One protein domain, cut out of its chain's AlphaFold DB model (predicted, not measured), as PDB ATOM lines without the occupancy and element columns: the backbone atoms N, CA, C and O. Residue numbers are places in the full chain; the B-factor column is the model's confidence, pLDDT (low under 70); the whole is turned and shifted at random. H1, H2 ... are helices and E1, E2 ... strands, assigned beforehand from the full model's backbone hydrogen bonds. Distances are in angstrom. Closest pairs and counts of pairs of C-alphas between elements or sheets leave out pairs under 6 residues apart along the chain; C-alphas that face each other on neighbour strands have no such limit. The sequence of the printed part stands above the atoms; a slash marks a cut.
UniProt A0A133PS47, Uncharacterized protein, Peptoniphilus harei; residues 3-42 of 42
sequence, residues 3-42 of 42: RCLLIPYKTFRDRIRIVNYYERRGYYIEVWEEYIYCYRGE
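What this domain is: This is residues 3 to 42 of the 42 residues of an uncharacterized protein of Peptoniphilus harei (UniProt A0A133PS47). A small three-stranded sheet has one helix, H1, packed over one face and running along its strands, while no named element covers the other face. E3 is the middle strand, E1 and E2 are at the edges, and H1 lies over E3 and E2. The printed part has 40 residues, with one named helix and three named strands in the order E1, H1, E2, E3 along the chain; the sheet's order is E1, E3, E2, antiparallel throughout, and the class is mixed, helices and strands. It is compact, with a radius of gyration of the C-alphas of 9.4 A, and elongated in outline, spanning 30 by 16 by 10 A.

Where its parts are: E1 is residues 3 to 8, 16.5 A from first to last C-alpha, beginning at C-alpha 3 at (73.147, 89.128, 65.182). H1 is residues 12 to 23, also 16.5 A long, with C-alpha 12 at (74.019, 94.311, 88.944). E2 is residues 28 to 31, 10.3 A. E3 is residues 35 to 40, 16.6 A, ending at C-alpha 40 at (68.545, 87.323, 67.536).

How they stand to each other: E1 and E3 are antiparallel neighbours, with 166 degrees between their directions; N 5 and O 38 are 2.9 A apart and N 36 and O 7 are 2.8 A apart, within hydrogen-bond range. E3 and E2 are antiparallel neighbours at 170 degrees and form a hairpin; N 30 and O 37, 2.9 A apart, are within hydrogen-bond range. E3 is the inner strand, and E1 and E2 are edge strands. H1 is on the sheet at a height over the sheet of 9.2 A. It lies over E3 and E2 and runs along the strands, at 1 degree to E3 on the local plane. The closest C-alphas of H1 and E2 are those of Glu 23 and Ile 29, 6.9 A apart; those of H1 and E3 are Tyr 22 and Cys 38, 7.1 A apart. E1 and H1 are near each other, with 6 pairs of C-alphas within 10 A. E1, H1 and E2 make a split strand-helix-strand unit, two strands running the same way with E3 between them in the sheet, and its crossover is right-handed. With H1 on one face of the sheet, the arrangement is two layers. In H1 every O i to N i+4 pair is within hydrogen-bond range.

The domain as a whole: The two C-alphas farthest apart are those of Thr 11 and Glu 42, 30.4 A. The printed part has no cut and ends at residue 42, the chain's last residue. The links E1 to H1, H1 to E2 and E2 to E3 are tight. Mean pLDDT of the printed part is 92.4, and residue 42 is the one printed residue under 70.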
ATOM      1  N   ARG A   3      72.488  88.107  64.351       79.69
ATOM      2  CA  ARG A   3      73.147  89.128  65.182       79.69
ATOM      3  C   ARG A   3      73.413  88.563  66.572       79.69
ATOM      4  O   ARG A   3      72.476  88.308  67.327       79.69
ATOM      5  N   CYS A   4      74.695  88.415  66.891       87.00
ATOM      6  CA  CYS A   4      75.185  88.012  68.206       87.00
ATOM      7  C   CYS A   4      75.932  89.187  68.840       87.00
ATOM      8  O   CYS A   4      76.768  89.810  68.185       87.00
ATOM      9  N   LEU A   5      75.642  89.481  70.105       90.19
ATOM     10  CA  LEU A   5      76.338  90.497  70.891       90.19
ATOM     11  C   LEU A   5      76.852  89.869  72.183       90.19
ATOM     12  O   LEU A   5      76.120  89.140  72.848       90.19
ATOM     13  N   LEU A   6      78.091  90.193  72.541       93.56
ATOM     14  CA  LEU A   6      78.690  89.856  73.826       93.56
ATOM     15  C   LEU A   6      78.956  91.161  74.571       93.56
ATOM     16  O   LEU A   6      79.764  91.978  74.126       93.56
ATOM     17  N   ILE A   7      78.222  91.397  75.652       94.56
ATOM     18  CA  ILE A   7      78.182  92.697  76.319       94.56
ATOM     19  C   ILE A   7      78.741  92.542  77.732       94.56
ATOM     20  O   ILE A   7      78.075  91.932  78.570       94.56
ATOM     21  N   PRO A   8      79.930  93.092  78.030       94.62
ATOM     22  CA  PRO A   8      80.442  93.097  79.392       94.62
ATOM     23  C   PRO A   8      79.584  94.006  80.279       94.62
ATOM     24  O   PRO A   8      79.086  95.044  79.831       94.62
ATOM     25  N   TYR A   9      79.438  93.652  81.552       92.06
ATOM     26  CA  TYR A   9      78.738  94.481  82.534       92.06
ATOM     27  C   TYR A   9      79.516  94.535  83.851       92.06
ATOM     28  O   TYR A   9      80.184  93.584  84.231       92.06
ATOM     29  N   LYS A  10      79.457  95.678  84.546       89.75
ATOM     30  CA  LYS A  10      80.251  95.915  85.768       89.75
ATOM     31  C   LYS A  10      79.433  95.846  87.046       89.75
ATOM     32  O   LYS A  10      79.980  95.638  88.122       89.75
ATOM     33  N   THR A  11      78.129  96.080  86.947       93.62
ATOM     34  CA  THR A  11      77.248  96.155  88.110       93.62
ATOM     35  C   THR A  11      75.966  95.368  87.885       93.62
ATOM     36  O   THR A  11      75.503  95.195  86.755       93.62
ATOM     37  N   PHE A  12      75.333  94.954  88.983       92.31
ATOM     38  CA  PHE A  12      74.019  94.311  88.944       92.31
ATOM     39  C   PHE A  12      72.955  95.196  88.267       92.31
ATOM     40  O   PHE A  12      72.076  94.706  87.558       92.31
ATOM     41  N   ARG A  13      73.062  96.522  88.422       94.62
ATOM     42  CA  ARG A  13      72.157  97.477  87.775       94.62
ATOM     43  C   ARG A  13      72.358  97.521  86.260       94.62
ATOM     44  O   ARG A  13      71.368  97.581  85.531       94.62
ATOM     45  N   ASP A  14      73.603  97.474  85.792       93.94
ATOM     46  CA  ASP A  14      73.904  97.420  84.356       93.94
ATOM     47  C   ASP A  14      73.356  96.140  83.742       93.94
ATOM     48  O   ASP A  14      72.675  96.204  82.719       93.94
ATOM     49  N   ARG A  15      73.547  95.006  84.429       94.81
ATOM     50  CA  ARG A  15      72.977  93.718  84.029       94.81
ATOM     51  C   ARG A  15      71.474  93.831  83.778       94.81
ATOM     52  O   ARG A  15      71.022  93.523  82.681       94.81
ATOM     53  N   ILE A  16      70.707  94.328  84.752       95.81
ATOM     54  CA  ILE A  16      69.247  94.469  84.616       95.81
ATOM     55  C   ILE A  16      68.877  95.371  83.430       95.81
ATOM     56  O   ILE A  16      67.966  95.052  82.667       95.81
ATOM     57  N   ARG A  17      69.571  96.504  83.255       96.56
ATOM     58  CA  ARG A  17      69.287  97.442  82.154       96.56
ATOM     59  C   ARG A  17      69.543  96.812  80.788       96.56
ATOM     60  O   ARG A  17      68.721  96.995  79.893       96.56
ATOM     61  N   ILE A  18      70.657  96.097  80.635       95.75
ATOM     62  CA  ILE A  18      71.047  95.447  79.380       95.75
ATOM     63  C   ILE A  18      70.052  94.335  79.046       95.75
ATOM     64  O   ILE A  18      69.498  94.342  77.947       95.75
ATOM     65  N   VAL A  19      69.758  93.451  80.005       95.88
ATOM     66  CA  VAL A  19      68.793  92.353  79.824       95.88
ATOM     67  C   VAL A  19      67.441  92.900  79.362       95.88
ATOM     68  O   VAL A  19      66.989  92.581  78.265       95.88
ATOM     69  N   ASN A  20      66.856  93.837  80.117       97.31
ATOM     70  CA  ASN A  20      65.559  94.428  79.777       97.31
ATOM     71  C   ASN A  20      65.552  95.117  78.402       97.31
ATOM     72  O   ASN A  20      64.534  95.128  77.707       97.31
ATOM     73  N   TYR A  21      66.662  95.747  78.007       96.31
ATOM     74  CA  TYR A  21      66.759  96.445  76.727       96.31
ATOM     75  C   TYR A  21      66.700  95.480  75.537       96.31
ATOM     76  O   TYR A  21      66.006  95.772  74.555       96.31
ATOM     77  N   TYR A  22      67.429  94.365  75.606       95.25
ATOM     78  CA  TYR A  22      67.526  93.397  74.512       95.25
ATOM     79  C   TYR A  22      66.350  92.414  74.495       95.25
ATOM     80  O   TYR A  22      65.851  92.095  73.417       95.25
ATOM     81  N   GLU A  23      65.816  92.042  75.658       94.75
ATOM     82  CA  GLU A  23      64.654  91.155  75.771       94.75
ATOM     83  C   GLU A  23      63.417  91.798  75.128       94.75
ATOM     84  O   GLU A  23      62.771  91.204  74.266       94.75
ATOM     85  N   ARG A  24      63.166  93.089  75.404       96.31
ATOM     86  CA  ARG A  24      62.094  93.872  74.751       96.31
ATOM     87  C   ARG A  24      62.244  93.988  73.232       96.31
ATOM     88  O   ARG A  24      61.301  94.381  72.552       96.31
ATOM     89  N   ARG A  25      63.430  93.700  72.694       93.44
ATOM     90  CA  ARG A  25      63.730  93.705  71.256       93.44
ATOM     91  C   ARG A  25      63.715  92.297  70.657       93.44
ATOM     92  O   ARG A  25      64.132  92.151  69.508       93.44
ATOM     93  N   GLY A  26      63.258  91.293  71.404       93.12
ATOM     94  CA  GLY A  26      63.143  89.910  70.943       93.12
ATOM     95  C   GLY A  26      64.484  89.194  70.805       93.12
ATOM     96  O   GLY A  26      64.605  88.304  69.971       93.12
ATOM     97  N   TYR A  27      65.506  89.610  71.558       95.88
ATOM     98  CA  TYR A  27      66.739  88.832  71.663       95.88
ATOM     99  C   TYR A  27      66.547  87.716  72.693       95.88
ATOM    100  O   TYR A  27      66.003  87.950  73.770       95.88
ATOM    101  N   TYR A  28      67.057  86.529  72.382       94.31
ATOM    102  CA  TYR A  28      67.413  85.527  73.376       94.31
ATOM    103  C   TYR A  28      68.607  86.034  74.190       94.31
ATOM    104  O   TYR A  28      69.535  86.616  73.620       94.31
ATOM    105  N   ILE A  29      68.580  85.829  75.507       95.88
ATOM    106  CA  ILE A  29      69.595  86.344  76.427       95.88
ATOM    107  C   ILE A  29      70.112  85.231  77.329       95.88
ATOM    108  O   ILE A  29      69.329  84.536  77.972       95.88
ATOM    109  N   GLU A  30      71.434  85.143  77.445       95.94
ATOM    110  CA  GLU A  30      72.124  84.297  78.414       95.94
ATOM    111  C   GLU A  30      73.091  85.155  79.240       95.94
ATOM    112  O   GLU A  30      73.871  85.941  78.698       95.94
ATOM    113  N   VAL A  31      73.016  85.050  80.568       94.06
ATOM    114  CA  VAL A  31      73.836  85.859  81.480       94.06
ATOM    115  C   VAL A  31      74.924  85.000  82.104       94.06
ATOM    116  O   VAL A  31      74.626  84.029  82.793       94.06
ATOM    117  N   TRP A  32      76.167  85.427  81.919       91.06
ATOM    118  CA  TRP A  32      77.376  84.825  82.472       91.06
ATOM    119  C   TRP A  32      77.981  85.776  83.517       91.06
ATOM    120  O   TRP A  32      77.520  86.912  83.643       91.06
ATOM    121  N   GLU A  33      78.983  85.341  84.289       86.25
ATOM    122  CA  GLU A  33      79.532  86.126  85.416       86.25
ATOM    123  C   GLU A  33      79.970  87.546  85.028       86.25
ATOM    124  O   GLU A  33      79.659  88.492  85.746       86.25
ATOM    125  N   GLU A  34      80.616  87.717  83.873       89.31
ATOM    126  CA  GLU A  34      81.176  89.016  83.461       89.31
ATOM    127  C   GLU A  34      80.537  89.599  82.192       89.31
ATOM    128  O   GLU A  34      80.801  90.744  81.814       89.31
ATOM    129  N   TYR A  35      79.688  88.826  81.511       93.62
ATOM    130  CA  TYR A  35      79.119  89.215  80.226       93.62
ATOM    131  C   TYR A  35      77.699  88.700  80.004       93.62
ATOM    132  O   TYR A  35      77.241  87.728  80.601       93.62
ATOM    133  N   ILE A  36      76.992  89.382  79.113       95.94
ATOM    134  CA  ILE A  36      75.665  89.008  78.640       95.94
ATOM    135  C   ILE A  36      75.785  88.663  77.165       95.94
ATOM    136  O   ILE A  36      76.246  89.478  76.363       95.94
ATOM    137  N   TYR A  37      75.355  87.459  76.821       95.19
ATOM    138  CA  TYR A  37      75.196  87.025  75.449       95.19
ATOM    139  C   TYR A  37      73.775  87.347  74.980       95.19
ATOM    140  O   TYR A  37      72.801  86.951  75.621       95.19
ATOM    141  N   CYS A  38      73.655  88.067  73.864       95.06
ATOM    142  CA  CYS A  38      72.378  88.364  73.221       95.06
ATOM    143  C   CYS A  38      72.375  87.806  71.797       95.06
ATOM    144  O   CYS A  38      73.233  88.162  70.986       95.06
ATOM    145  N   TYR A  39      71.362  87.010  71.470       93.62
ATOM    146  CA  TYR A  39      71.165  86.419  70.151       93.62
ATOM    147  C   TYR A  39      69.814  86.815  69.572       93.62
ATOM    148  O   TYR A  39      68.790  86.725  70.245       93.62
ATOM    149  N   ARG A  40      69.788  87.209  68.301       91.56
ATOM    150  CA  ARG A  40      68.545  87.323  67.536       91.56
ATOM    151  C   ARG A  40      68.750  86.716  66.154       91.56
ATOM    152  O   ARG A  40      69.517  87.246  65.345       91.56
ATOM    153  N   GLY A  41      68.079  85.590  65.926       83.56
ATOM    154  CA  GLY A  41      67.872  85.042  64.590       83.56
ATOM    155  C   GLY A  41      66.886  85.918  63.818       83.56
ATOM    156  O   GLY A  41      66.006  86.537  64.422       83.56
ATOM    157  N   GLU A  42      67.081  86.013  62.504       65.31
ATOM    158  CA  GLU A  42      65.999  86.414  61.594       65.31
ATOM    159  C   GLU A  42      65.002  85.269  61.447       65.31
ATOM    160  O   GLU A  42      65.473  84.110  61.358       65.31
TER     161      GLU A  42